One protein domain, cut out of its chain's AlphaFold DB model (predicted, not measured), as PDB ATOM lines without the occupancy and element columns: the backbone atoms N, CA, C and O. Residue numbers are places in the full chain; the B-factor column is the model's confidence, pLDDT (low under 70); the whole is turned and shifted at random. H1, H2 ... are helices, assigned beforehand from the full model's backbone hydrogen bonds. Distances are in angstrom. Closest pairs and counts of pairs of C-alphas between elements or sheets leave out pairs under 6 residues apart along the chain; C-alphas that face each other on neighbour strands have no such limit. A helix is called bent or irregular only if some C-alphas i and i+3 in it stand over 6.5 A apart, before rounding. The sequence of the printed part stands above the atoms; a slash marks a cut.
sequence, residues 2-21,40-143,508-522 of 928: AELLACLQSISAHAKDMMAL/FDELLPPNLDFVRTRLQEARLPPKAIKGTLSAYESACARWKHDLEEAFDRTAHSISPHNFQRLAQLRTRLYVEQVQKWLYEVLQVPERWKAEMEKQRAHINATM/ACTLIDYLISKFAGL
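AT A GLANCE: This is residues 2 to 21, 40 to 143 and 508 to 522 of the 928 residues of a protein of Schizophyllum commune (UniProt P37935). A long helical hairpin, H3 and H4, forms the core; short H2 packs beside one end of it, while H6 packs on H3 towards the other end and H1 packs on H6. From the end of H4, H5 goes on as an arm, and its residues 130 to 143 stick out. The printed part has 139 residues with six named helices, H1 to H6 in chain order, and no named strand: all helix. It is a rod of 80 by 29 by 18 A, only just loose, close to extended, with a radius of gyration of the C-alphas of 21.2 A.

HOW THE PARTS SIT: Start at H1, residues 2 to 21; its residues 5 to 12 alone touch H6, residues 508 to 520, closest at C-alphas Ser 12 and Lys 518, 5.6 A. H2, residues 48 to 57, and H3, residues 62 to 91, form a hairpin, closest at C-alphas Leu 55 and Ile 65, 6.3 A. H3 and H4, residues 96 to 122, form another, closest at C-alphas Cys 76 and Val 114, 6.6 A, at a shallow tilt of 18 degrees. H2, H3 and H4 make an up and down bundle, each running against the one before. H3, the hub, touches H6 with residues 82 to 90 alone, closest at C-alphas Thr 90 and Ile 516, 6.0 A. H5, residues 124 to 143, and H4 meet only through their link. Every O i to N i+4 pair is within hydrogen-bond range in H2, H3, H5 and H6; H1 has 15 of 16, H4 21 of 23.

IN THESE COORDINATES: Find C-alpha 2 at (-43.370, 40.075, 40.035), where H1 begins. H3 runs 42.5 A from C-alpha 62 at (-23.574, 6.708, 32.284); irregular H4, with C-alphas 97 and 100 7.1 A apart, runs 39.6 A. H5 ends at C-alpha 143, (-9.968, 14.994, 8.261).

THE WHOLE: C-alphas Leu 21 and Met 143 are farthest apart, 80.2 A. Cuts leave C-alpha gaps of 31.5 A from 21 to 40 and 47.2 A from 143 to 508. The links printed whole are tight. Look for pLDDT under 70 at residues 2 to 15, 18 to 19, 508 to 513 and 515 to 522.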
ATOM      1  N   ALA A   2     -43.036  38.645  39.879       61.38
ATOM      2  CA  ALA A   2     -43.370  40.075  40.035       61.38
ATOM      3  C   ALA A   2     -44.769  40.317  40.646       61.38
ATOM      4  O   ALA A   2     -44.895  41.072  41.601       61.38
ATOM      5  N   GLU A   3     -45.790  39.595  40.180       62.94
ATOM      6  CA  GLU A   3     -47.154  39.644  40.740       62.94
ATOM      7  C   GLU A   3     -47.217  39.159  42.196       62.94
ATOM      8  O   GLU A   3     -47.911  39.747  43.018       62.94
ATOM      9  N   LEU A   4     -46.446  38.123  42.542       60.50
ATOM     10  CA  LEU A   4     -46.351  37.613  43.913       60.50
ATOM     11  C   LEU A   4     -45.667  38.636  44.837       60.50
ATOM     12  O   LEU A   4     -46.124  38.860  45.952       60.50
ATOM     13  N   LEU A   5     -44.619  39.311  44.353       59.05
ATOM     14  CA  LEU A   5     -43.977  40.427  45.048       59.05
ATOM     15  C   LEU A   5     -44.944  41.605  45.229       59.05
ATOM     16  O   LEU A   5     -44.996  42.157  46.321       59.05
ATOM     17  N   ALA A   6     -45.735  41.959  44.212       64.34
ATOM     18  CA  ALA A   6     -46.739  43.021  44.296       64.34
ATOM     19  C   ALA A   6     -47.872  42.670  45.278       64.34
ATOM     20  O   ALA A   6     -48.256  43.499  46.102       64.34
ATOM     21  N   CYS A   7     -48.351  41.423  45.260       58.78
ATOM     22  CA  CYS A   7     -49.321  40.910  46.224       58.78
ATOM     23  C   CYS A   7     -48.767  41.004  47.656       58.78
ATOM     24  O   CYS A   7     -49.390  41.609  48.522       58.78
ATOM     25  N   LEU A   8     -47.550  40.515  47.900       58.82
ATOM     26  CA  LEU A   8     -46.928  40.568  49.225       58.82
ATOM     27  C   LEU A   8     -46.575  41.994  49.666       58.82
ATOM     28  O   LEU A   8     -46.675  42.304  50.849       58.82
ATOM     29  N   GLN A   9     -46.233  42.888  48.736       62.77
ATOM     30  CA  GLN A   9     -46.108  44.320  49.012       62.77
ATOM     31  C   GLN A   9     -47.448  44.923  49.448       62.77
ATOM     32  O   GLN A   9     -47.474  45.599  50.476       62.77
ATOM     33  N   SER A  10     -48.541  44.634  48.735       64.84
ATOM     34  CA  SER A  10     -49.896  45.101  49.059       64.84
ATOM     35  C   SER A  10     -50.352  44.622  50.440       64.84
ATOM     36  O   SER A  10     -50.711  45.447  51.278       64.84
ATOM     37  N   ILE A  11     -50.223  43.323  50.738       60.50
ATOM     38  CA  ILE A  11     -50.557  42.787  52.066       60.50
ATOM     39  C   ILE A  11     -49.635  43.426  53.134       60.50
ATOM     40  O   ILE A  11     -50.112  43.812  54.199       60.50
ATOM     41  N   SER A  12     -48.336  43.633  52.845       67.16
ATOM     42  CA  SER A  12     -47.393  44.284  53.781       67.16
ATOM     43  C   SER A  12     -47.686  45.760  54.059       67.16
ATOM     44  O   SER A  12     -47.316  46.255  55.122       67.16
ATOM     45  N   ALA A  13     -48.329  46.463  53.125       65.63
ATOM     46  CA  ALA A  13     -48.809  47.823  53.339       65.63
ATOM     47  C   ALA A  13     -50.049  47.797  54.240       65.63
ATOM     48  O   ALA A  13     -50.025  48.367  55.326       65.63
ATOM     49  N   HIS A  14     -51.053  46.997  53.874       65.40
ATOM     50  CA  HIS A  14     -52.308  46.891  54.621       65.40
ATOM     51  C   HIS A  14     -52.104  46.455  56.083       65.40
ATOM     52  O   HIS A  14     -52.763  46.954  56.994       65.40
ATOM     53  N   ALA A  15     -51.136  45.568  56.334       65.04
ATOM     54  CA  ALA A  15     -50.748  45.192  57.688       65.04
ATOM     55  C   ALA A  15     -50.155  46.356  58.494       65.04
ATOM     56  O   ALA A  15     -50.489  46.505  59.668       65.04
ATOM     57  N   LYS A  16     -49.304  47.191  57.881       71.30
ATOM     58  CA  LYS A  16     -48.733  48.390  58.518       71.30
ATOM     59  C   LYS A  16     -49.804  49.415  58.861       71.30
ATOM     60  O   LYS A  16     -49.770  49.950  59.966       71.30
ATOM     61  N   ASP A  17     -50.762  49.624  57.969       72.00
ATOM     62  CA  ASP A  17     -51.870  50.557  58.186       72.00
ATOM     63  C   ASP A  17     -52.752  50.087  59.356       72.00
ATOM     64  O   ASP A  17     -53.043  50.847  60.282       72.00
ATOM     65  N   MET A  18     -53.069  48.789  59.401       69.73
ATOM     66  CA  MET A  18     -53.809  48.161  60.502       69.73
ATOM     67  C   MET A  18     -53.096  48.255  61.862       69.73
ATOM     68  O   MET A  18     -53.746  48.522  62.870       69.73
ATOM     69  N   MET A  19     -51.770  48.087  61.931       67.26
ATOM     70  CA  MET A  19     -51.015  48.252  63.191       67.26
ATOM     71  C   MET A  19     -50.632  49.703  63.525       67.26
ATOM     72  O   MET A  19     -50.235  49.977  64.662       67.26
ATOM     73  N   ALA A  20     -50.786  50.645  62.592       78.13
ATOM     74  CA  ALA A  20     -50.871  52.068  62.914       78.13
ATOM     75  C   ALA A  20     -52.229  52.383  63.573       78.13
ATOM     76  O   ALA A  20     -52.257  53.005  64.634       78.13
ATOM     77  N   LEU A  21     -53.329  51.852  63.023       80.78
ATOM     78  CA  LEU A  21     -54.683  51.932  63.593       80.78
ATOM     79  C   LEU A  21     -54.818  51.248  64.966       80.78
ATOM     80  O   LEU A  21     -55.495  51.766  65.850       80.78
ATOM     81  N   PHE A  40     -43.374  22.856  60.244       94.83
ATOM     82  CA  PHE A  40     -43.813  22.704  58.860       94.83
ATOM     83  C   PHE A  40     -43.604  21.258  58.399       94.83
ATOM     84  O   PHE A  40     -42.540  20.699  58.652       94.83
ATOM     85  N   ASP A  41     -44.538  20.717  57.613       95.04
ATOM     86  CA  ASP A  41     -44.389  19.405  56.964       95.04
ATOM     87  C   ASP A  41     -43.080  19.305  56.157       95.04
ATOM     88  O   ASP A  41     -42.585  20.309  55.630       95.04
ATOM     89  N   GLU A  42     -42.524  18.109  55.974       95.73
ATOM     90  CA  GLU A  42     -41.309  17.965  55.168       95.73
ATOM     91  C   GLU A  42     -41.580  18.223  53.668       95.73
ATOM     92  O   GLU A  42     -42.533  17.710  53.079       95.73
ATOM     93  N   LEU A  43     -40.719  19.011  53.010       96.76
ATOM     94  CA  LEU A  43     -40.791  19.206  51.558       96.76
ATOM     95  C   LEU A  43     -40.403  17.914  50.817       96.76
ATOM     96  O   LEU A  43     -39.279  17.422  50.983       96.76
ATOM     97  N   LEU A  44     -41.310  17.411  49.965       96.00
ATOM     98  CA  LEU A  44     -41.115  16.176  49.197       96.00
ATOM     99  C   LEU A  44     -39.816  16.215  48.368       96.00
ATOM    100  O   LEU A  44     -39.552  17.214  47.694       96.00
ATOM    101  N   PRO A  45     -39.024  15.128  48.348       95.88
ATOM    102  CA  PRO A  45     -37.811  15.056  47.542       95.88
ATOM    103  C   PRO A  45     -38.123  15.048  46.031       95.88
ATOM    104  O   PRO A  45     -39.182  14.581  45.605       95.88
ATOM    105  N   PRO A  46     -37.198  15.526  45.177       96.52
ATOM    106  CA  PRO A  46     -37.390  15.510  43.730       96.52
ATOM    107  C   PRO A  46     -37.360  14.072  43.188       96.52
ATOM    108  O   PRO A  46     -36.494  13.283  43.560       96.52
ATOM    109  N   ASN A  47     -38.241  13.741  42.239       96.74
ATOM    110  CA  ASN A  47     -38.268  12.418  41.601       96.74
ATOM    111  C   ASN A  47     -37.017  12.199  40.719       96.74
ATOM    112  O   ASN A  47     -36.976  12.593  39.550       96.74
ATOM    113  N   LEU A  48     -35.975  11.591  41.296       97.55
ATOM    114  CA  LEU A  48     -34.692  11.343  40.631       97.55
ATOM    115  C   LEU A  48     -34.769  10.241  39.564       97.55
ATOM    116  O   LEU A  48     -33.992  10.277  38.606       97.55
ATOM    117  N   ASP A  49     -35.688   9.284  39.696       97.71
ATOM    118  CA  ASP A  49     -35.812   8.159  38.767       97.71
ATOM    119  C   ASP A  49     -36.452   8.563  37.441       97.71
ATOM    120  O   ASP A  49     -35.957   8.166  36.387       97.71
ATOM    121  N   PHE A  50     -37.432   9.470  37.445       97.59
ATOM    122  CA  PHE A  50     -37.924  10.095  36.214       97.59
ATOM    123  C   PHE A  50     -36.789  10.791  35.441       97.59
ATOM    124  O   PHE A  50     -36.618  10.578  34.236       97.59
ATOM    125  N   VAL A  51     -35.957  11.576  36.137       97.84
ATOM    126  CA  VAL A  51     -34.800  12.258  35.528       97.84
ATOM    127  C   VAL A  51     -33.789  11.243  34.996       97.84
ATOM    128  O   VAL A  51     -33.287  11.394  33.882       97.84
ATOM    129  N   ARG A  52     -33.504  10.183  35.759       98.15
ATOM    130  CA  ARG A  52     -32.602   9.094  35.363       98.15
ATOM    131  C   ARG A  52     -33.082   8.420  34.079       98.15
ATOM    132  O   ARG A  52     -32.288   8.317  33.145       98.15
ATOM    133  N   THR A  53     -34.356   8.041  34.010       98.07
ATOM    134  CA  THR A  53     -34.972   7.389  32.848       98.07
ATOM    135  C   THR A  53     -34.904   8.286  31.614       98.07
ATOM    136  O   THR A  53     -34.357   7.871  30.593       98.07
ATOM    137  N   ARG A  54     -35.305   9.562  31.709       97.93
ATOM    138  CA  ARG A  54     -35.210  10.512  30.581       97.93
ATOM    139  C   ARG A  54     -33.774  10.746  30.095       97.93
ATOM    140  O   ARG A  54     -33.523  10.855  28.894       97.93
ATOM    141  N   LEU A  55     -32.799  10.788  31.004       97.65
ATOM    142  CA  LEU A  55     -31.382  10.904  30.639       97.65
ATOM    143  C   LEU A  55     -30.832   9.611  29.996       97.65
ATOM    144  O   LEU A  55     -29.963   9.684  29.121       97.65
ATOM    145  N   GLN A  56     -31.339   8.438  30.387       97.50
ATOM    146  CA  GLN A  56     -31.015   7.146  29.768       97.50
ATOM    147  C   GLN A  56     -31.636   7.008  28.368       97.50
ATOM    148  O   GLN A  56     -30.915   6.672  27.427       97.50
ATOM    149  N   GLU A  57     -32.918   7.356  28.195       97.22
ATOM    150  CA  GLU A  57     -33.614   7.429  26.896       97.22
ATOM    151  C   GLU A  57     -32.836   8.280  25.882       97.22
ATOM    152  O   GLU A  57     -32.674   7.913  24.715       97.22
ATOM    153  N   ALA A  58     -32.267   9.399  26.340       96.24
ATOM    154  CA  ALA A  58     -31.461  10.286  25.514       96.24
ATOM    155  C   ALA A  58     -30.082   9.719  25.094       96.24
ATOM    156  O   ALA A  58     -29.348  10.398  24.367       96.24
ATOM    157  N   ARG A  59     -29.749   8.483  25.502       96.60
ATOM    158  CA  ARG A  59     -28.508   7.733  25.213       96.60
ATOM    159  C   ARG A  59     -27.233   8.423  25.708       96.60
ATOM    160  O   ARG A  59     -26.184   8.378  25.061       96.60
ATOM    161  N   LEU A  60     -27.316   9.063  26.872       94.79
ATOM    162  CA  LEU A  60     -26.176   9.719  27.504       94.79
ATOM    163  C   LEU A  60     -25.216   8.689  28.134       94.79
ATOM    164  O   LEU A  60     -25.657   7.785  28.841       94.79
ATOM    165  N   PRO A  61     -23.888   8.822  27.957       95.40
ATOM    166  CA  PRO A  61     -22.907   8.034  28.699       95.40
ATOM    167  C   PRO A  61     -23.156   8.029  30.223       95.40
ATOM    168  O   PRO A  61     -23.308   9.099  30.821       95.40
ATOM    169  N   PRO A  62     -23.101   6.864  30.900       96.62
ATOM    170  CA  PRO A  62     -23.574   6.708  32.284       96.62
ATOM    171  C   PRO A  62     -22.802   7.563  33.299       96.62
ATOM    172  O   PRO A  62     -23.356   8.023  34.294       96.62
ATOM    173  N   LYS A  63     -21.524   7.853  33.017       95.89
ATOM    174  CA  LYS A  63     -20.692   8.777  33.806       95.89
ATOM    175  C   LYS A  63     -21.251  10.202  33.836       95.89
ATOM    176  O   LYS A  63     -21.118  10.880  34.849       95.89
ATOM    177  N   ALA A  64     -21.843  10.649  32.733       93.99
ATOM    178  CA  ALA A  64     -22.460  11.961  32.644       93.99
ATOM    179  C   ALA A  64     -23.854  11.957  33.276       93.99
ATOM    180  O   ALA A  64     -24.119  12.869  34.043       93.99
ATOM    181  N   ILE A  65     -24.662  10.901  33.079       96.97
ATOM    182  CA  ILE A  65     -25.952  10.726  33.781       96.97
ATOM    183  C   ILE A  65     -25.759  10.808  35.302       96.97
ATOM    184  O   ILE A  65     -26.434  11.586  35.972       96.97
ATOM    185  N   LYS A  66     -24.784  10.072  35.861       97.15
ATOM    186  CA  LYS A  66     -24.471  10.143  37.298       97.15
ATOM    187  C   LYS A  66     -24.031  11.550  37.729       97.15
ATOM    188  O   LYS A  66     -24.403  11.998  38.808       97.15
ATOM    189  N   GLY A  67     -23.259  12.246  36.891       95.65
ATOM    190  CA  GLY A  67     -22.819  13.618  37.153       95.65
ATOM    191  C   GLY A  67     -23.957  14.643  37.126       95.65
ATOM    192  O   GLY A  67     -23.992  15.521  37.981       95.65
ATOM    193  N   THR A  68     -24.899  14.527  36.186       96.13
ATOM    194  CA  THR A  68     -26.063  15.419  36.086       96.13
ATOM    195  C   THR A  68     -27.089  15.154  37.181       96.13
ATOM    196  O   THR A  68     -27.621  16.114  37.726       96.13
ATOM    197  N   LEU A  69     -27.323  13.888  37.551       97.86
ATOM    198  CA  LEU A  69     -28.212  13.537  38.664       97.86
ATOM    199  C   LEU A  69     -27.676  14.076  39.993       97.86
ATOM    200  O   LEU A  69     -28.376  14.829  40.656       97.86
ATOM    201  N   SER A  70     -26.410  13.791  40.323       97.71
ATOM    202  CA  SER A  70     -25.780  14.298  41.552       97.71
ATOM    203  C   SER A  70     -25.764  15.831  41.602       97.71
ATOM    204  O   SER A  70     -26.006  16.416  42.650       97.71
ATOM    205  N   ALA A  71     -25.546  16.506  40.468       96.60
ATOM    206  CA  ALA A  71     -25.620  17.964  40.392       96.60
ATOM    207  C   ALA A  71     -27.029  18.526  40.646       96.60
ATOM    208  O   ALA A  71     -27.165  19.541  41.330       96.60
ATOM    209  N   TYR A  72     -28.055  17.884  40.081       97.81
ATOM    210  CA  TYR A  72     -29.462  18.253  40.243       97.81
ATOM    211  C   TYR A  72     -29.935  18.028  41.682       97.81
ATOM    212  O   TYR A  72     -30.476  18.940  42.301       97.81
ATOM    213  N   GLU A  73     -29.633  16.859  42.243       97.59
ATOM    214  CA  GLU A  73     -29.869  16.490  43.639       97.59
ATOM    215  C   GLU A  73     -29.216  17.495  44.602       97.59
ATOM    216  O   GLU A  73     -29.902  18.098  45.425       97.59
ATOM    217  N   SER A  74     -27.921  17.800  44.427       97.32
ATOM    218  CA  SER A  74     -27.230  18.818  45.230       97.32
ATOM    219  C   SER A  74     -27.776  20.239  45.033       97.32
ATOM    220  O   SER A  74     -27.592  21.087  45.903       97.32
ATOM    221  N   ALA A  75     -28.397  20.569  43.896       96.23
ATOM    222  CA  ALA A  75     -29.080  21.853  43.717       96.23
ATOM    223  C   ALA A  75     -30.408  21.887  44.488       96.23
ATOM    224  O   ALA A  75     -30.632  22.822  45.253       96.23
ATOM    225  N   CYS A  76     -31.225  20.840  44.359       97.54
ATOM    226  CA  CYS A  76     -32.503  20.707  45.058       97.54
ATOM    227  C   CYS A  76     -32.331  20.663  46.584       97.54
ATOM    228  O   CYS A  76     -33.079  21.336  47.284       97.54
ATOM    229  N   ALA A  77     -31.326  19.944  47.096       97.06
ATOM    230  CA  ALA A  77     -31.038  19.862  48.529       97.06
ATOM    231  C   ALA A  77     -30.629  21.219  49.129       97.06
ATOM    232  O   ALA A  77     -31.141  21.610  50.173       97.06
ATOM    233  N   ARG A  78     -29.766  21.981  48.439       96.62
ATOM    234  CA  ARG A  78     -29.399  23.341  48.876       96.62
ATOM    235  C   ARG A  78     -30.592  24.290  48.838       96.62
ATOM    236  O   ARG A  78     -30.772  25.045  49.775       96.62
ATOM    237  N   TRP A  79     -31.438  24.214  47.810       97.05
ATOM    238  CA  TRP A  79     -32.652  25.033  47.743       97.05
ATOM    239  C   TRP A  79     -33.688  24.676  48.811       97.05
ATOM    240  O   TRP A  79     -34.339  25.575  49.329       97.05
ATOM    241  N   LYS A  80     -33.822  23.387  49.155       96.82
ATOM    242  CA  LYS A  80     -34.644  22.927  50.282       96.82
ATOM    243  C   LYS A  80     -34.155  23.570  51.584       96.82
ATOM    244  O   LYS A  80     -34.923  24.295  52.197       96.82
ATOM    245  N   HIS A  81     -32.865  23.436  51.901       96.33
ATOM    246  CA  HIS A  81     -32.246  24.060  53.077       96.33
ATOM    247  C   HIS A  81     -32.382  25.595  53.088       96.33
ATOM    248  O   HIS A  81     -32.829  26.168  54.077       96.33
ATOM    249  N   ASP A  82     -32.025  26.270  51.987       94.89
ATOM    250  CA  ASP A  82     -32.103  27.734  51.863       94.89
ATOM    251  C   ASP A  82     -33.550  28.247  52.017       94.89
ATOM    252  O   ASP A  82     -33.751  29.362  52.499       94.89
ATOM    253  N   LEU A  83     -34.558  27.457  51.613       94.97
ATOM    254  CA  LEU A  83     -35.975  27.749  51.851       94.97
ATOM    255  C   LEU A  83     -36.421  27.406  53.275       94.97
ATOM    256  O   LEU A  83     -37.204  28.159  53.837       94.97
ATOM    257  N   GLU A  84     -35.974  26.305  53.867       95.16
ATOM    258  CA  GLU A  84     -36.354  25.919  55.231       95.16
ATOM    259  C   GLU A  84     -35.825  26.941  56.244       95.16
ATOM    260  O   GLU A  84     -36.623  27.563  56.940       95.16
ATOM    261  N   GLU A  85     -34.531  27.276  56.200       94.59
ATOM    262  CA  GLU A  85     -33.928  28.310  57.058       94.59
ATOM    263  C   GLU A  85     -34.636  29.674  56.912       94.59
ATOM    264  O   GLU A  85     -34.874  30.398  57.883       94.59
ATOM    265  N   ALA A  86     -35.013  30.022  55.684       92.96
ATOM    266  CA  ALA A  86     -35.794  31.205  55.351       92.96
ATOM    267  C   ALA A  86     -37.214  31.199  55.948       92.96
ATOM    268  O   ALA A  86     -37.681  32.199  56.511       92.96
ATOM    269  N   PHE A  87     -37.924  30.084  55.795       94.53
ATOM    270  CA  PHE A  87     -39.306  29.946  56.233       94.53
ATOM    271  C   PHE A  87     -39.412  29.788  57.756       94.53
ATOM    272  O   PHE A  87     -40.311  30.368  58.362       94.53
ATOM    273  N   ASP A  88     -38.428  29.168  58.402       93.21
ATOM    274  CA  ASP A  88     -38.316  29.114  59.860       93.21
ATOM    275  C   ASP A  88     -38.089  30.509  60.452       93.21
ATOM    276  O   ASP A  88     -38.813  30.929  61.362       93.21
ATOM    277  N   ARG A  89     -37.164  31.302  59.885       92.05
ATOM    278  CA  ARG A  89     -36.957  32.713  60.279       92.05
ATOM    279  C   ARG A  89     -38.237  33.553  60.159       92.05
ATOM    280  O   ARG A  89     -38.407  34.499  60.927       92.05
ATOM    281  N   THR A  90     -39.145  33.213  59.236       91.74
ATOM    282  CA  THR A  90     -40.450  33.893  59.097       91.74
ATOM    283  C   THR A  90     -41.564  33.323  59.949       91.74
ATOM    284  O   THR A  90     -42.434  34.086  60.364       91.74
ATOM    285  N   ALA A  91     -41.556  32.032  60.271       92.79
ATOM    286  CA  ALA A  91     -42.486  31.460  61.240       92.79
ATOM    287  C   ALA A  91     -42.340  32.175  62.596       92.79
ATOM    288  O   ALA A  91     -43.319  32.660  63.170       92.79
ATOM    289  N   HIS A  92     -41.088  32.413  63.006       89.79
ATOM    290  CA  HIS A  92     -40.713  33.271  64.134       89.79
ATOM    291  C   HIS A  92     -41.122  34.748  63.989       89.79
ATOM    292  O   HIS A  92     -40.915  35.513  64.930       89.79
ATOM    293  N   SER A  93     -41.705  35.168  62.860       89.81
ATOM    294  CA  SER A  93     -42.156  36.533  62.571       89.81
ATOM    295  C   SER A  93     -43.597  36.620  62.046       89.81
ATOM    296  O   SER A  93     -43.968  37.660  61.510       89.81
ATOM    297  N   ILE A  94     -44.418  35.573  62.153       88.82
ATOM    298  CA  ILE A  94     -45.793  35.540  61.615       88.82
ATOM    299  C   ILE A  94     -46.783  35.111  62.719       88.82
ATOM    300  O   ILE A  94     -46.374  34.705  63.809       88.82
ATOM    301  N   SER A  95     -48.081  35.328  62.489       89.39
ATOM    302  CA  SER A  95     -49.177  34.849  63.349       89.39
ATOM    303  C   SER A  95     -49.544  33.391  63.026       89.39
ATOM    304  O   SER A  95     -49.587  33.057  61.836       89.39
ATOM    305  N   PRO A  96     -49.906  32.554  64.022       90.14
ATOM    306  CA  PRO A  96     -50.357  31.177  63.804       90.14
ATOM    307  C   PRO A  96     -51.425  31.024  62.706       90.14
ATOM    308  O   PRO A  96     -51.317  30.133  61.868       90.14
ATOM    309  N   HIS A  97     -52.395  31.943  62.612       89.47
ATOM    310  CA  HIS A  97     -53.459  31.885  61.595       89.47
ATOM    311  C   HIS A  97     -52.959  32.003  60.144       89.47
ATOM    312  O   HIS A  97     -53.638  31.575  59.214       89.47
ATOM    313  N   ASN A  98     -51.776  32.582  59.927       91.44
ATOM    314  CA  ASN A  98     -51.173  32.712  58.601       91.44
ATOM    315  C   ASN A  98     -50.193  31.571  58.272       91.44
ATOM    316  O   ASN A  98     -49.683  31.521  57.150       91.44
ATOM    317  N   PHE A  99     -49.948  30.641  59.204       92.06
ATOM    318  CA  PHE A  99     -48.971  29.563  59.034       92.06
ATOM    319  C   PHE A  99     -49.317  28.629  57.863       92.06
ATOM    320  O   PHE A  99     -48.454  28.335  57.042       92.06
ATOM    321  N   GLN A 100     -50.594  28.267  57.683       94.00
ATOM    322  CA  GLN A 100     -51.042  27.443  56.551       94.00
ATOM    323  C   GLN A 100     -50.755  28.104  55.187       94.00
ATOM    324  O   GLN A 100     -50.291  27.449  54.255       94.00
ATOM    325  N   ARG A 101     -50.978  29.420  55.068       92.44
ATOM    326  CA  ARG A 101     -50.689  30.187  53.838       92.44
ATOM    327  C   ARG A 101     -49.189  30.268  53.564       92.44
ATOM    328  O   ARG A 101     -48.759  30.205  52.414       92.44
ATOM    329  N   LEU A 102     -48.396  30.395  54.625       92.81
ATOM    330  CA  LEU A 102     -46.942  30.395  54.564       92.81
ATOM    331  C   LEU A 102     -46.403  29.019  54.126       92.81
ATOM    332  O   LEU A 102     -45.576  28.954  53.221       92.81
ATOM    333  N   ALA A 103     -46.939  27.927  54.679       95.11
ATOM    334  CA  ALA A 103     -46.616  26.556  54.290       95.11
ATOM    335  C   ALA A 103     -46.964  26.274  52.815       95.11
ATOM    336  O   ALA A 103     -46.128  25.758  52.073       95.11
ATOM    337  N   GLN A 104     -48.147  26.700  52.351       95.36
ATOM    338  CA  GLN A 104     -48.540  26.622  50.937       95.36
ATOM    339  C   GLN A 104     -47.575  27.396  50.024       95.36
ATOM    340  O   GLN A 104     -47.177  26.888  48.972       95.36
ATOM    341  N   LEU A 105     -47.158  28.604  50.421       94.48
ATOM    342  CA  LEU A 105     -46.192  29.391  49.654       94.48
ATOM    343  C   LEU A 105     -44.815  28.715  49.594       94.48
ATOM    344  O   LEU A 105     -44.224  28.662  48.515       94.48
ATOM    345  N   ARG A 106     -44.323  28.179  50.718       95.90
ATOM    346  CA  ARG A 106     -43.062  27.422  50.801       95.90
ATOM    347  C   ARG A 106     -43.056  26.269  49.797       95.90
ATOM    348  O   ARG A 106     -42.164  26.189  48.954       95.90
ATOM    349  N   THR A 107     -44.098  25.435  49.834       96.70
ATOM    350  CA  THR A 107     -44.264  24.288  48.932       96.70
ATOM    351  C   THR A 107     -44.330  24.734  47.473       96.70
ATOM    352  O   THR A 107     -43.642  24.170  46.623       96.70
ATOM    353  N   ARG A 108     -45.082  25.799  47.166       96.30
ATOM    354  CA  ARG A 108     -45.184  26.342  45.806       96.30
ATOM    355  C   ARG A 108     -43.842  26.855  45.266       96.30
ATOM    356  O   ARG A 108     -43.482  26.516  44.143       96.30
ATOM    357  N   LEU A 109     -43.096  27.639  46.049       95.40
ATOM    358  CA  LEU A 109     -41.780  28.163  45.648       95.40
ATOM    359  C   LEU A 109     -40.741  27.048  45.470       95.40
ATOM    360  O   LEU A 109     -39.893  27.133  44.578       95.40
ATOM    361  N   TYR A 110     -40.816  25.995  46.285       97.51
ATOM    362  CA  TYR A 110     -40.001  24.799  46.105       97.51
ATOM    363  C   TYR A 110     -40.327  24.101  44.775       97.51
ATOM    364  O   TYR A 110     -39.440  23.938  43.935       97.51
ATOM    365  N   VAL A 111     -41.603  23.767  44.539       96.76
ATOM    366  CA  VAL A 111     -42.052  23.042  43.339       96.76
ATOM    367  C   VAL A 111     -41.777  23.825  42.050       96.76
ATOM    368  O   VAL A 111     -41.199  23.255  41.125       96.76
ATOM    369  N   GLU A 112     -42.106  25.122  41.981       96.82
ATOM    370  CA  GLU A 112     -41.851  25.957  40.789       96.82
ATOM    371  C   GLU A 112     -40.350  25.981  40.422       96.82
ATOM    372  O   GLU A 112     -39.979  25.868  39.248       96.82
ATOM    373  N   GLN A 113     -39.461  26.073  41.418       96.67
ATOM    374  CA  GLN A 113     -38.015  26.119  41.189       96.67
ATOM    375  C   GLN A 113     -37.425  24.743  40.832       96.67
ATOM    376  O   GLN A 113     -36.565  24.660  39.949       96.67
ATOM    377  N   VAL A 114     -37.903  23.660  41.456       97.23
ATOM    378  CA  VAL A 114     -37.509  22.282  41.112       97.23
ATOM    379  C   VAL A 114     -37.963  21.923  39.694       97.23
ATOM    380  O   VAL A 114     -37.165  21.394  38.921       97.23
ATOM    381  N   GLN A 115     -39.184  22.293  39.290       97.26
ATOM    382  CA  GLN A 115     -39.679  22.117  37.916       97.26
ATOM    383  C   GLN A 115     -38.840  22.889  36.885       97.26
ATOM    384  O   GLN A 115     -38.519  22.363  35.816       97.26
ATOM    385  N   LYS A 116     -38.422  24.120  37.206       96.46
ATOM    386  CA  LYS A 116     -37.527  24.895  36.338       96.46
ATOM    387  C   LYS A 116     -36.178  24.194  36.140       96.46
ATOM    388  O   LYS A 116     -35.708  24.077  35.007       96.46
ATOM    389  N   TRP A 117     -35.560  23.702  37.215       97.43
ATOM    390  CA  TRP A 117     -34.306  22.951  37.115       97.43
ATOM    391  C   TRP A 117     -34.466  21.604  36.414       97.43
ATOM    392  O   TRP A 117     -33.583  21.226  35.648       97.43
ATOM    393  N   LEU A 118     -35.594  20.917  36.599       97.48
ATOM    394  CA  LEU A 118     -35.936  19.709  35.852       97.48
ATOM    395  C   LEU A 118     -35.905  19.976  34.339       97.48
ATOM    396  O   LEU A 118     -35.227  19.261  33.602       97.48
ATOM    397  N   TYR A 119     -36.551  21.051  33.876       96.89
ATOM    398  CA  TYR A 119     -36.528  21.450  32.465       96.89
ATOM    399  C   TYR A 119     -35.110  21.794  31.964       96.89
ATOM    400  O   TYR A 119     -34.706  21.352  30.887       96.89
ATOM    401  N   GLU A 120     -34.309  22.517  32.755       96.35
ATOM    402  CA  GLU A 120     -32.910  22.820  32.412       96.35
ATOM    403  C   GLU A 120     -32.027  21.557  32.321       96.35
ATOM    404  O   GLU A 120     -31.172  21.467  31.433       96.35
ATOM    405  N   VAL A 121     -32.245  20.561  33.189       96.73
ATOM    406  CA  VAL A 121     -31.537  19.268  33.166       96.73
ATOM    407  C   VAL A 121     -31.956  18.421  31.963       96.73
ATOM    408  O   VAL A 121     -31.096  17.824  31.314       96.73
ATOM    409  N   LEU A 122     -33.241  18.415  31.604       96.55
ATOM    410  CA  LEU A 122     -33.745  17.696  30.428       96.55
ATOM    411  C   LEU A 122     -33.229  18.279  29.097       96.55
ATOM    412  O   LEU A 122     -33.088  17.535  28.129       96.55
ATOM    413  N   GLN A 123     -32.827  19.555  29.050       95.78
ATOM    414  CA  GLN A 123     -32.131  20.135  27.886       95.78
ATOM    415  C   GLN A 123     -30.651  19.723  27.757       95.78
ATOM    416  O   GLN A 123     -30.049  19.912  26.695       95.78
ATOM    417  N   VAL A 124     -30.014  19.182  28.804       91.98
ATOM    418  CA  VAL A 124     -28.599  18.758  28.748       91.98
ATOM    419  C   VAL A 124     -28.323  17.773  27.601       91.98
ATOM    420  O   VAL A 124     -27.356  18.007  26.867       91.98
ATOM    421  N   PRO A 125     -29.129  16.712  27.372       94.35
ATOM    422  CA  PRO A 125     -28.933  15.836  26.221       94.35
ATOM    423  C   PRO A 125     -29.027  16.526  24.860       94.35
ATOM    424  O   PRO A 125     -28.251  16.180  23.973       94.35
ATOM    425  N   GLU A 126     -29.914  17.502  24.668       93.64
ATOM    426  CA  GLU A 126     -30.013  18.238  23.398       93.64
ATOM    427  C   GLU A 126     -28.776  19.103  23.160       93.64
ATOM    428  O   GLU A 126     -28.143  19.027  22.104       93.64
ATOM    429  N   ARG A 127     -28.367  19.860  24.186       92.29
ATOM    430  CA  ARG A 127     -27.153  20.690  24.157       92.29
ATOM    431  C   ARG A 127     -25.910  19.843  23.885       92.29
ATOM    432  O   ARG A 127     -25.040  20.258  23.120       92.29
ATOM    433  N   TRP A 128     -25.833  18.639  24.456       91.39
ATOM    434  CA  TRP A 128     -24.731  17.715  24.197       91.39
ATOM    435  C   TRP A 128     -24.814  17.080  22.800       91.39
ATOM    436  O   TRP A 128     -23.795  17.037  22.116       91.39
ATOM    437  N   LYS A 129     -25.989  16.663  22.309       91.68
ATOM    438  CA  LYS A 129     -26.153  16.199  20.914       91.68
ATOM    439  C   LYS A 129     -25.680  17.270  19.922       91.68
ATOM    440  O   LYS A 129     -24.858  16.967  19.060       91.68
ATOM    441  N   ALA A 130     -26.097  18.524  20.108       93.22
ATOM    442  CA  ALA A 130     -25.666  19.652  19.282       93.22
ATOM    443  C   ALA A 130     -24.148  19.914  19.361       93.22
ATOM    444  O   ALA A 130     -23.511  20.190  18.346       93.22
ATOM    445  N   GLU A 131     -23.539  19.800  20.544       89.64
ATOM    446  CA  GLU A 131     -22.087  19.952  20.718       89.64
ATOM    447  C   GLU A 131     -21.292  18.783  20.109       89.64
ATOM    448  O   GLU A 131     -20.266  19.001  19.464       89.64
ATOM    449  N   MET A 132     -21.774  17.542  20.229       88.49
ATOM    450  CA  MET A 132     -21.163  16.389  19.558       88.49
ATOM    451  C   MET A 132     -21.283  16.502  18.043       88.49
ATOM    452  O   MET A 132     -20.346  16.116  17.351       88.49
ATOM    453  N   GLU A 133     -22.381  17.051  17.522       91.64
ATOM    454  CA  GLU A 133     -22.534  17.264  16.084       91.64
ATOM    455  C   GLU A 133     -21.608  18.375  15.576       91.64
ATOM    456  O   GLU A 133     -20.918  18.182  14.579       91.64
ATOM    457  N   LYS A 134     -21.438  19.477  16.322       90.70
ATOM    458  CA  LYS A 134     -20.382  20.470  16.038       90.70
ATOM    459  C   LYS A 134     -18.988  19.838  16.025       90.70
ATOM    460  O   LYS A 134     -18.180  20.150  15.151       90.70
ATOM    461  N   GLN A 135     -18.695  18.930  16.958       86.93
ATOM    462  CA  GLN A 135     -17.414  18.221  17.000       86.93
ATOM    463  C   GLN A 135     -17.263  17.207  15.854       86.93
ATOM    464  O   GLN A 135     -16.182  17.133  15.271       86.93
ATOM    465  N   ARG A 136     -18.324  16.487  15.468       87.26
ATOM    466  CA  ARG A 136     -18.357  15.605  14.285       87.26
ATOM    467  C   ARG A 136     -18.143  16.403  13.005       87.26
ATOM    468  O   ARG A 136     -17.236  16.073  12.248       87.26
ATOM    469  N   ALA A 137     -18.873  17.497  12.808       86.87
ATOM    470  CA  ALA A 137     -18.689  18.417  11.691       86.87
ATOM    471  C   ALA A 137     -17.260  18.987  11.649       86.87
ATOM    472  O   ALA A 137     -16.633  18.998  10.592       86.87
ATOM    473  N   HIS A 138     -16.690  19.377  12.796       83.97
ATOM    474  CA  HIS A 138     -15.303  19.845  12.880       83.97
ATOM    475  C   HIS A 138     -14.276  18.748  12.547       83.97
ATOM    476  O   HIS A 138     -13.291  19.020  11.857       83.97
ATOM    477  N   ILE A 139     -14.493  17.506  12.995       81.70
ATOM    478  CA  ILE A 139     -13.641  16.355  12.660       81.70
ATOM    479  C   ILE A 139     -13.761  16.023  11.169       81.70
ATOM    480  O   ILE A 139     -12.733  15.915  10.506       81.70
ATOM    481  N   ASN A 140     -14.973  15.963  10.617       84.62
ATOM    482  CA  ASN A 140     -15.229  15.719   9.196       84.62
ATOM    483  C   ASN A 140     -14.603  16.814   8.315       84.62
ATOM    484  O   ASN A 140     -13.969  16.506   7.309       84.62
ATOM    485  N   ALA A 141     -14.683  18.084   8.722       82.38
ATOM    486  CA  ALA A 141     -14.018  19.199   8.043       82.38
ATOM    487  C   ALA A 141     -12.479  19.165   8.178       82.38
ATOM    488  O   ALA A 141     -11.767  19.611   7.277       82.38
ATOM    489  N   THR A 142     -11.949  18.637   9.287       81.61
ATOM    490  CA  THR A 142     -10.499  18.579   9.561       81.61
ATOM    491  C   THR A 142      -9.813  17.381   8.904       81.61
ATOM    492  O   THR A 142      -8.701  17.523   8.389       81.61
ATOM    493  N   MET A 143     -10.452  16.209   8.923       72.60
ATOM    494  CA  MET A 143      -9.968  14.994   8.261       72.60
ATOM    495  C   MET A 143     -10.259  15.028   6.754       72.60
ATOM    496  O   MET A 143      -9.449  14.556   5.953       72.60
ATOM    497  N   ALA A 508     -30.754  34.913  45.018       56.39
ATOM    498  CA  ALA A 508     -31.913  34.137  45.451       56.39
ATOM    499  C   ALA A 508     -32.192  34.288  46.959       56.39
ATOM    500  O   ALA A 508     -33.324  34.604  47.312       56.39
ATOM    501  N   CYS A 509     -31.172  34.185  47.824       57.84
ATOM    502  CA  CYS A 509     -31.312  34.485  49.253       57.84
ATOM    503  C   CYS A 509     -31.776  35.929  49.450       57.84
ATOM    504  O   CYS A 509     -32.767  36.131  50.128       57.84
ATOM    505  N   THR A 510     -31.200  36.920  48.753       67.74
ATOM    506  CA  THR A 510     -31.662  38.320  48.902       67.74
ATOM    507  C   THR A 510     -33.128  38.534  48.503       67.74
ATOM    508  O   THR A 510     -33.786  39.419  49.043       67.74
ATOM    509  N   LEU A 511     -33.658  37.731  47.572       62.87
ATOM    510  CA  LEU A 511     -35.060  37.801  47.157       62.87
ATOM    511  C   LEU A 511     -35.967  37.070  48.155       62.87
ATOM    512  O   LEU A 511     -37.042  37.575  48.468       62.87
ATOM    513  N   ILE A 512     -35.522  35.933  48.695       64.90
ATOM    514  CA  ILE A 512     -36.206  35.245  49.793       64.90
ATOM    515  C   ILE A 512     -36.213  36.129  51.052       64.90
ATOM    516  O   ILE A 512     -37.290  36.427  51.547       64.90
ATOM    517  N   ASP A 513     -35.068  36.655  51.494       67.40
ATOM    518  CA  ASP A 513     -34.922  37.626  52.593       67.40
ATOM    519  C   ASP A 513     -35.807  38.869  52.389       67.40
ATOM    520  O   ASP A 513     -36.385  39.396  53.339       67.40
ATOM    521  N   TYR A 514     -35.980  39.327  51.144       70.97
ATOM    522  CA  TYR A 514     -36.912  40.407  50.818       70.97
ATOM    523  C   TYR A 514     -38.380  39.987  50.991       70.97
ATOM    524  O   TYR A 514     -39.150  40.718  51.616       70.97
ATOM    525  N   LEU A 515     -38.783  38.820  50.467       63.65
ATOM    526  CA  LEU A 515     -40.131  38.267  50.666       63.65
ATOM    527  C   LEU A 515     -40.415  38.074  52.165       63.65
ATOM    528  O   LEU A 515     -41.454  38.517  52.649       63.65
ATOM    529  N   ILE A 516     -39.451  37.515  52.900       65.01
ATOM    530  CA  ILE A 516     -39.429  37.362  54.357       65.01
ATOM    531  C   ILE A 516     -39.641  38.701  55.052       65.01
ATOM    532  O   ILE A 516     -40.540  38.828  55.873       65.01
ATOM    533  N   SER A 517     -38.853  39.721  54.711       64.76
ATOM    534  CA  SER A 517     -38.947  41.049  55.321       64.76
ATOM    535  C   SER A 517     -40.329  41.683  55.101       64.76
ATOM    536  O   SER A 517     -40.879  42.320  56.002       64.76
ATOM    537  N   LYS A 518     -40.946  41.452  53.932       61.48
ATOM    538  CA  LYS A 518     -42.334  41.859  53.658       61.48
ATOM    539  C   LYS A 518     -43.351  41.065  54.484       61.48
ATOM    540  O   LYS A 518     -44.273  41.673  55.021       61.48
ATOM    541  N   PHE A 519     -43.148  39.758  54.641       58.41
ATOM    542  CA  PHE A 519     -43.958  38.880  55.488       58.41
ATOM    543  C   PHE A 519     -43.846  39.200  56.988       58.41
ATOM    544  O   PHE A 519     -44.858  39.220  57.679       58.41
ATOM    545  N   ALA A 520     -42.660  39.531  57.499       57.25
ATOM    546  CA  ALA A 520     -42.463  40.001  58.871       57.25
ATOM    547  C   ALA A 520     -43.205  41.328  59.125       57.25
ATOM    548  O   ALA A 520     -43.750  41.551  60.207       57.25
ATOM    549  N   GLY A 521     -43.328  42.170  58.091       55.02
ATOM    550  CA  GLY A 521     -44.207  43.341  58.092       55.02
ATOM    551  C   GLY A 521     -45.694  43.026  58.315       55.02
ATOM    552  O   GLY A 521     -46.436  43.928  58.701       55.02
ATOM    553  N   LEU A 522     -46.127  41.770  58.135       51.26
ATOM    554  CA  LEU A 522     -47.497  41.310  58.392       51.26
ATOM    555  C   LEU A 522     -47.786  40.987  59.858       51.26
ATOM    556  O   LEU A 522     -48.953  40.836  60.215       51.26
TER     557      LEU A 522